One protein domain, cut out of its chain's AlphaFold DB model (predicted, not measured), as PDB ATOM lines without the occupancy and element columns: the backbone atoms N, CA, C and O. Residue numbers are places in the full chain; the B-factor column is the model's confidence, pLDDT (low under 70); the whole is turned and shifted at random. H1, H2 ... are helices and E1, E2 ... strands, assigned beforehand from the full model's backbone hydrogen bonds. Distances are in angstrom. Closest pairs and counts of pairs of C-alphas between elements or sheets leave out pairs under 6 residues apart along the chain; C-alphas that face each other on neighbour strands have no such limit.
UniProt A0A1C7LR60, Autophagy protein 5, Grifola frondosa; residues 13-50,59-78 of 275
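This is residues 13 to 50 and 59 to 78 of the 275 residues of the protein "Autophagy protein 5" of Grifola frondosa (UniProt A0A1C7LR60). With little regular structure, the domain is a rod: a small ribbon of two antiparallel strands, E1 and E2, with the helix H1 towards one end and the unnamed stretch 65 to 78 towards the other. The printed part has 58 residues, of which 23 are in named elements, in the order E1, H1, E2; the class is mixed. It is only just compact, close to loose, with a radius of gyration of the C-alphas of 12.3 A and spans of 40 by 18 by 18 A.

E1, residues 19 to 22, and E2, residues 61 to 64, are antiparallel neighbours, their directions at 143 degrees. N 21 and O 62 are within hydrogen-bond range at 2.9 A, as are N 62 and O 21 at 2.8 A. Residues 20 to 21 of E1 also pair antiparallel with residues 27 to 28. In H1, residues 34 to 48, every O i to N i+4 pair is within hydrogen-bond range.

E1 is 10.5 A long from C-alpha 19 at (-46.655, -34.369, -10.926), and E2 is 9.5 A long. H1 is 21.3 A long and ends with C-alpha 48 at (-32.379, -34.835, 9.023).

The C-alphas of Lys 14 and Ser 50 are the two farthest apart, at 40.6 A. E1 to H1 is a long link. Residues 51 to 58 are not printed; C-alphas 50 and 59 are 18.5 A apart across this cut. The pLDDT is under 70 at residues 48 to 50.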
ATOM      1  N   LEU A  13     -53.872 -42.277 -19.762       81.88
ATOM      2  CA  LEU A  13     -53.203 -41.286 -18.936       81.88
ATOM      3  C   LEU A  13     -53.140 -39.935 -19.634       81.88
ATOM      4  O   LEU A  13     -52.877 -39.818 -20.829       81.88
ATOM      5  N   LYS A  14     -53.346 -38.917 -18.816       84.94
ATOM      6  CA  LYS A  14     -53.296 -37.517 -19.184       84.94
ATOM      7  C   LYS A  14     -52.025 -36.927 -18.612       84.94
ATOM      8  O   LYS A  14     -51.882 -36.871 -17.392       84.94
ATOM      9  N   GLU A  15     -51.099 -36.525 -19.474       84.31
ATOM     10  CA  GLU A  15     -49.840 -35.904 -19.046       84.31
ATOM     11  C   GLU A  15     -50.100 -34.657 -18.194       84.31
ATOM     12  O   GLU A  15     -49.361 -34.393 -17.250       84.31
ATOM     13  N   GLU A  16     -51.208 -33.948 -18.443       85.31
ATOM     14  CA  GLU A  16     -51.651 -32.793 -17.662       85.31
ATOM     15  C   GLU A  16     -51.950 -33.102 -16.180       85.31
ATOM     16  O   GLU A  16     -52.046 -32.180 -15.367       85.31
ATOM     17  N   GLU A  17     -52.092 -34.377 -15.812       88.69
ATOM     18  CA  GLU A  17     -52.310 -34.817 -14.432       88.69
ATOM     19  C   GLU A  17     -51.017 -35.248 -13.725       88.69
ATOM     20  O   GLU A  17     -51.048 -35.598 -12.542       88.69
ATOM     21  N   TRP A  18     -49.880 -35.222 -14.425       91.31
ATOM     22  CA  TRP A  18     -48.618 -35.721 -13.896       91.31
ATOM     23  C   TRP A  18     -47.950 -34.714 -12.967       91.31
ATOM     24  O   TRP A  18     -47.863 -33.518 -13.252       91.31
ATOM     25  N   TRP A  19     -47.417 -35.200 -11.852       92.94
ATOM     26  CA  TRP A  19     -46.655 -34.369 -10.926       92.94
ATOM     27  C   TRP A  19     -45.615 -35.181 -10.160       92.94
ATOM     28  O   TRP A  19     -45.692 -36.406 -10.076       92.94
ATOM     29  N   PHE A  20     -44.617 -34.485  -9.616       93.88
ATOM     30  CA  PHE A  20     -43.500 -35.105  -8.915       93.88
ATOM     31  C   PHE A  20     -43.536 -34.795  -7.421       93.88
ATOM     32  O   PHE A  20     -43.755 -33.653  -7.005       93.88
ATOM     33  N   GLU A  21     -43.242 -35.810  -6.623       91.69
ATOM     34  CA  GLU A  21     -43.035 -35.721  -5.183       91.69
ATOM     35  C   GLU A  21     -41.624 -36.216  -4.841       91.69
ATOM     36  O   GLU A  21     -41.089 -37.107  -5.506       91.69
ATOM     37  N   SER A  22     -41.004 -35.630  -3.819       89.06
ATOM     38  CA  SER A  22     -39.771 -36.165  -3.239       89.06
ATOM     39  C   SER A  22     -40.073 -37.384  -2.363       89.06
ATOM     40  O   SER A  22     -41.197 -37.561  -1.894       89.06
ATOM     41  N   GLU A  23     -39.067 -38.213  -2.077       84.94
ATOM     42  CA  GLU A  23     -39.231 -39.349  -1.156       84.94
ATOM     43  C   GLU A  23     -39.712 -38.918   0.246       84.94
ATOM     44  O   GLU A  23     -40.407 -39.660   0.934       84.94
ATOM     45  N   GLU A  24     -39.392 -37.693   0.667       81.00
ATOM     46  CA  GLU A  24     -39.809 -37.120   1.949       81.00
ATOM     47  C   GLU A  24     -41.224 -36.526   1.942       81.00
ATOM     48  O   GLU A  24     -41.633 -35.929   2.942       81.00
ATOM     49  N   GLY A  25     -41.948 -36.638   0.830       83.94
ATOM     50  CA  GLY A  25     -43.318 -36.155   0.690       83.94
ATOM     51  C   GLY A  25     -43.445 -34.676   0.303       83.94
ATOM     52  O   GLY A  25     -44.464 -34.036   0.569       83.94
ATOM     53  N   SER A  26     -42.384 -34.076  -0.250       86.56
ATOM     54  CA  SER A  26     -42.406 -32.671  -0.678       86.56
ATOM     55  C   SER A  26     -42.803 -32.553  -2.145       86.56
ATOM     56  O   SER A  26     -42.214 -33.194  -3.009       86.56
ATOM     57  N   LEU A  27     -43.772 -31.687  -2.438       89.88
ATOM     58  CA  LEU A  27     -44.178 -31.367  -3.806       89.88
ATOM     59  C   LEU A  27     -43.031 -30.701  -4.577       89.88
ATOM     60  O   LEU A  27     -42.538 -29.646  -4.166       89.88
ATOM     61  N   LEU A  28     -42.651 -31.273  -5.720       90.00
ATOM     62  CA  LEU A  28     -41.578 -30.749  -6.557       90.00
ATOM     63  C   LEU A  28     -42.126 -29.855  -7.670       90.00
ATOM     64  O   LEU A  28     -43.027 -30.214  -8.430       90.00
ATOM     65  N   LYS A  29     -41.538 -28.665  -7.782       89.31
ATOM     66  CA  LYS A  29     -41.883 -27.683  -8.810       89.31
ATOM     67  C   LYS A  29     -41.114 -28.002 -10.081       89.31
ATOM     68  O   LYS A  29     -39.963 -27.614 -10.230       89.31
ATOM     69  N   TRP A  30     -41.767 -28.680 -11.014       88.62
ATOM     70  CA  TRP A  30     -41.157 -29.114 -12.276       88.62
ATOM     71  C   TRP A  30     -40.630 -27.965 -13.155       88.62
ATOM     72  O   TRP A  30     -39.788 -28.195 -14.014       88.62
ATOM     73  N   HIS A  31     -41.102 -26.730 -12.951       86.12
ATOM     74  CA  HIS A  31     -40.630 -25.548 -13.682       86.12
ATOM     75  C   HIS A  31     -39.337 -24.951 -13.103       86.12
ATOM     76  O   HIS A  31     -38.838 -23.959 -13.630       86.12
ATOM     77  N   TRP A  32     -38.811 -25.502 -12.004       88.31
ATOM     78  CA  TRP A  32     -37.540 -25.076 -11.420       88.31
ATOM     79  C   TRP A  32     -36.363 -25.844 -12.025       88.31
ATOM     80  O   TRP A  32     -36.518 -27.012 -12.393       88.31
ATOM     81  N   PRO A  33     -35.163 -25.235 -12.082       90.94
ATOM     82  CA  PRO A  33     -33.959 -25.945 -12.483       90.94
ATOM     83  C   PRO A  33     -33.737 -27.199 -11.630       90.94
ATOM     84  O   PRO A  33     -33.796 -27.145 -10.401       90.94
ATOM     85  N   ILE A  34     -33.413 -28.324 -12.270       92.12
ATOM     86  CA  ILE A  34     -33.199 -29.595 -11.562       92.12
ATOM     87  C   ILE A  34     -32.073 -29.505 -10.520       92.12
ATOM     88  O   ILE A  34     -32.189 -30.089  -9.447       92.12
ATOM     89  N   GLY A  35     -31.025 -28.717 -10.792       91.56
ATOM     90  CA  GLY A  35     -29.943 -28.459  -9.836       91.56
ATOM     91  C   GLY A  35     -30.427 -27.747  -8.570       91.56
ATOM     92  O   GLY A  35     -30.024 -28.116  -7.476       91.56
ATOM     93  N   LEU A  36     -31.373 -26.810  -8.693       90.31
ATOM     94  CA  LEU A  36     -31.984 -26.143  -7.538       90.31
ATOM     95  C   LEU A  36     -32.807 -27.129  -6.695       90.31
ATOM     96  O   LEU A  36     -32.697 -27.143  -5.470       90.31
ATOM     97  N   LEU A  37     -33.602 -27.986  -7.344       90.69
ATOM     98  CA  LEU A  37     -34.351 -29.038  -6.649       90.69
ATOM     99  C   LEU A  37     -33.405 -30.000  -5.911       90.69
ATOM    100  O   LEU A  37     -33.673 -30.380  -4.771       90.69
ATOM    101  N   TYR A  38     -32.283 -30.355  -6.541       90.94
ATOM    102  CA  TYR A  38     -31.268 -31.233  -5.968       90.94
ATOM    103  C   TYR A  38     -30.523 -30.597  -4.785       90.94
ATOM    104  O   TYR A  38     -30.320 -31.259  -3.763       90.94
ATOM    105  N   ASP A  39     -30.143 -29.324  -4.886       88.25
ATOM    106  CA  ASP A  39     -29.477 -28.586  -3.809       88.25
ATOM    107  C   ASP A  39     -30.382 -28.499  -2.575       88.25
ATOM    108  O   ASP A  39     -29.949 -28.790  -1.458       88.25
ATOM    109  N   ASN A  40     -31.666 -28.189  -2.776       86.38
ATOM    110  CA  ASN A  40     -32.650 -28.153  -1.696       86.38
ATOM    111  C   ASN A  40     -32.847 -29.539  -1.049       86.38
ATOM    112  O   ASN A  40     -32.831 -29.674   0.180       86.38
ATOM    113  N   HIS A  41     -32.955 -30.595  -1.860       85.81
ATOM    114  CA  HIS A  41     -33.009 -31.973  -1.368       85.81
ATOM    115  C   HIS A  41     -31.765 -32.327  -0.533       85.81
ATOM    116  O   HIS A  41     -31.885 -32.816   0.591       85.81
ATOM    117  N   SER A  42     -30.570 -32.001  -1.030       84.50
ATOM    118  CA  SER A  42     -29.298 -32.275  -0.350       84.50
ATOM    119  C   SER A  42     -29.195 -31.549   0.996       84.50
ATOM    120  O   SER A  42     -28.825 -32.148   2.010       84.50
ATOM    121  N   ILE A  43     -29.596 -30.277   1.042       83.69
ATOM    122  CA  ILE A  43     -29.654 -29.484   2.278       83.69
ATOM    123  C   ILE A  43     -30.673 -30.074   3.261       83.69
ATOM    124  O   ILE A  43     -30.379 -30.232   4.453       83.69
ATOM    125  N   SER A  44     -31.849 -30.464   2.773       82.44
ATOM    126  CA  SER A  44     -32.900 -31.074   3.590       82.44
ATOM    127  C   SER A  44     -32.448 -32.397   4.218       82.44
ATOM    128  O   SER A  44     -32.678 -32.625   5.411       82.44
ATOM    129  N   LEU A  45     -31.743 -33.245   3.462       79.75
ATOM    130  CA  LEU A  45     -31.148 -34.482   3.975       79.75
ATOM    131  C   LEU A  45     -30.081 -34.207   5.037       79.75
ATOM    132  O   LEU A  45     -30.085 -34.852   6.091       79.75
ATOM    133  N   SER A  46     -29.217 -33.211   4.805       74.69
ATOM    134  CA  SER A  46     -28.157 -32.832   5.750       74.69
ATOM    135  C   SER A  46     -28.708 -32.421   7.120       74.69
ATOM    136  O   SER A  46     -28.076 -32.678   8.143       74.69
ATOM    137  N   THR A  47     -29.922 -31.863   7.161       72.50
ATOM    138  CA  THR A  47     -30.585 -31.459   8.406       72.50
ATOM    139  C   THR A  47     -31.180 -32.653   9.159       72.50
ATOM    140  O   THR A  47     -31.169 -32.664  10.391       72.50
ATOM    141  N   LYS A  48     -31.659 -33.683   8.447       69.62
ATOM    142  CA  LYS A  48     -32.379 -34.835   9.023       69.62
ATOM    143  C   LYS A  48     -31.472 -35.997   9.433       69.62
ATOM    144  O   LYS A  48     -31.740 -36.647  10.438       69.62
ATOM    145  N   GLN A  49     -30.408 -36.275   8.686       61.56
ATOM    146  CA  GLN A  49     -29.509 -37.400   8.968       61.56
ATOM    147  C   GLN A  49     -28.271 -36.926   9.721       61.56
ATOM    148  O   GLN A  49     -27.694 -35.915   9.337       61.56
ATOM    149  N   SER A  50     -27.820 -37.653  10.750       51.81
ATOM    150  CA  SER A  50     -26.460 -37.533  11.307       51.81
ATOM    151  C   SER A  50     -25.466 -38.069  10.264       51.81
ATOM    152  O   SER A  50     -25.046 -39.224  10.310       51.81
ATOM    153  N   LEU A  59     -31.275 -38.078  -6.373       88.94
ATOM    154  CA  LEU A  59     -32.599 -37.505  -6.136       88.94
ATOM    155  C   LEU A  59     -33.664 -38.509  -6.573       88.94
ATOM    156  O   LEU A  59     -33.814 -38.798  -7.761       88.94
ATOM    157  N   ARG A  60     -34.397 -39.048  -5.600       90.00
ATOM    158  CA  ARG A  60     -35.488 -39.989  -5.849       90.00
ATOM    159  C   ARG A  60     -36.783 -39.220  -6.065       90.00
ATOM    160  O   ARG A  60     -37.222 -38.470  -5.198       90.00
ATOM    161  N   LEU A  61     -37.373 -39.423  -7.239       92.81
ATOM    162  CA  LEU A  61     -38.608 -38.780  -7.674       92.81
ATOM    163  C   LEU A  61     -39.735 -39.808  -7.699       92.81
ATOM    164  O   LEU A  61     -39.594 -40.870  -8.306       92.81
ATOM    165  N   ILE A  62     -40.857 -39.474  -7.071       94.31
ATOM    166  CA  ILE A  62     -42.104 -40.229  -7.172       94.31
ATOM    167  C   ILE A  62     -42.968 -39.520  -8.214       94.31
ATOM    168  O   ILE A  62     -43.335 -38.360  -8.034       94.31
ATOM    169  N   LEU A  63     -43.255 -40.207  -9.320       93.69
ATOM    170  CA  LEU A  63     -44.173 -39.724 -10.347       93.69
ATOM    171  C   LEU A  63     -45.596 -40.145  -9.990       93.69
ATOM    172  O   LEU A  63     -45.908 -41.333  -9.916       93.69
ATOM    173  N   HIS A  64     -46.458 -39.155  -9.825       92.38
ATOM    174  CA  HIS A  64     -47.895 -39.332  -9.705       92.38
ATOM    175  C   HIS A  64     -48.548 -39.055 -11.049       92.38
ATOM    176  O   HIS A  64     -48.143 -38.138 -11.758       92.38
ATOM    177  N   LEU A  65     -49.561 -39.846 -11.392       90.94
ATOM    178  CA  LEU A  65     -50.196 -39.835 -12.716       90.94
ATOM    179  C   LEU A  65     -51.640 -39.320 -12.687       90.94
ATOM    180  O   LEU A  65     -52.338 -39.405 -13.692       90.94
ATOM    181  N   ALA A  66     -52.094 -38.858 -11.523       88.88
ATOM    182  CA  ALA A  66     -53.447 -38.387 -11.279       88.88
ATOM    183  C   ALA A  66     -53.463 -37.378 -10.122       88.88
ATOM    184  O   ALA A  66     -52.556 -37.349  -9.283       88.88
ATOM    185  N   SER A  67     -54.549 -36.603 -10.047       88.62
ATOM    186  CA  SER A  67     -54.856 -35.699  -8.925       88.62
ATOM    187  C   SER A  67     -53.707 -34.742  -8.556       88.62
ATOM    188  O   SER A  67     -53.272 -34.730  -7.401       88.62
ATOM    189  N   PRO A  68     -53.207 -33.923  -9.503       88.81
ATOM    190  CA  PRO A  68     -52.171 -32.953  -9.189       88.81
ATOM    191  C   PRO A  68     -52.669 -31.930  -8.156       88.81
ATOM    192  O   PRO A  68     -53.832 -31.516  -8.212       88.81
ATOM    193  N   PRO A  69     -51.808 -31.478  -7.227       88.50
ATOM    194  CA  PRO A  69     -52.146 -30.426  -6.271       88.50
ATOM    195  C   PRO A  69     -52.213 -29.064  -6.980       88.50
ATOM    196  O   PRO A  69     -51.263 -28.278  -6.958       88.50
ATOM    197  N   THR A  70     -53.333 -28.795  -7.654       85.25
ATOM    198  CA  THR A  70     -53.564 -27.602  -8.492       85.25
ATOM    199  C   THR A  70     -53.627 -26.292  -7.705       85.25
ATOM    200  O   THR A  70     -53.478 -25.217  -8.281       85.25
ATOM    201  N   ASP A  71     -53.784 -26.362  -6.383       85.56
ATOM    202  CA  ASP A  71     -53.667 -25.227  -5.467       85.56
ATOM    203  C   ASP A  71     -52.219 -24.723  -5.334       85.56
ATOM    204  O   ASP A  71     -51.993 -23.552  -5.028       85.56
ATOM    205  N   LYS A  72     -51.234 -25.599  -5.579       84.69
ATOM    206  CA  LYS A  72     -49.794 -25.312  -5.444       84.69
ATOM    207  C   LYS A  72     -49.048 -25.354  -6.778       84.69
ATOM    208  O   LYS A  72     -48.100 -24.591  -6.964       84.69
ATOM    209  N   LEU A  73     -49.455 -26.223  -7.704       84.00
ATOM    210  CA  LEU A  73     -48.955 -26.280  -9.078       84.00
ATOM    211  C   LEU A  73     -49.882 -25.478  -9.992       84.00
ATOM    212  O   LEU A  73     -50.852 -25.995 -10.534       84.00
ATOM    213  N   LEU A  74     -49.560 -24.196 -10.158       81.19
ATOM    214  CA  LEU A  74     -50.389 -23.256 -10.920       81.19
ATOM    215  C   LEU A  74     -50.262 -23.412 -12.441       81.19
ATOM    216  O   LEU A  74     -51.095 -22.905 -13.190       81.19
ATOM    217  N   LEU A  75     -49.204 -24.076 -12.904       83.19
ATOM    218  CA  LEU A  75     -48.955 -24.326 -14.317       83.19
ATOM    219  C   LEU A  75     -49.373 -25.756 -14.658       83.19
ATOM    220  O   LEU A  75     -49.070 -26.685 -13.906       83.19
ATOM    221  N   SER A  76     -50.009 -25.938 -15.816       85.50
ATOM    222  CA  SER A  76     -50.240 -27.277 -16.358       85.50
ATOM    223  C   SER A  76     -48.898 -27.933 -16.705       85.50
ATOM    224  O   SER A  76     -48.033 -27.256 -17.272       85.50
ATOM    225  N   PRO A  77     -48.692 -29.217 -16.388       85.94
ATOM    226  CA  PRO A  77     -47.454 -29.914 -16.707       85.94
ATOM    227  C   PRO A  77     -47.413 -30.187 -18.217       85.94
ATOM    228  O   PRO A  77     -48.029 -31.114 -18.726       85.94
ATOM    229  N   SER A  78     -46.736 -29.306 -18.954       88.00
ATOM    230  CA  SER A  78     -46.523 -29.428 -20.398       88.00
ATOM    231  C   SER A  78     -45.222 -28.743 -20.814       88.00
ATOM    232  O   SER A  78     -44.738 -27.834 -20.128       88.00
TER     233      SER A  78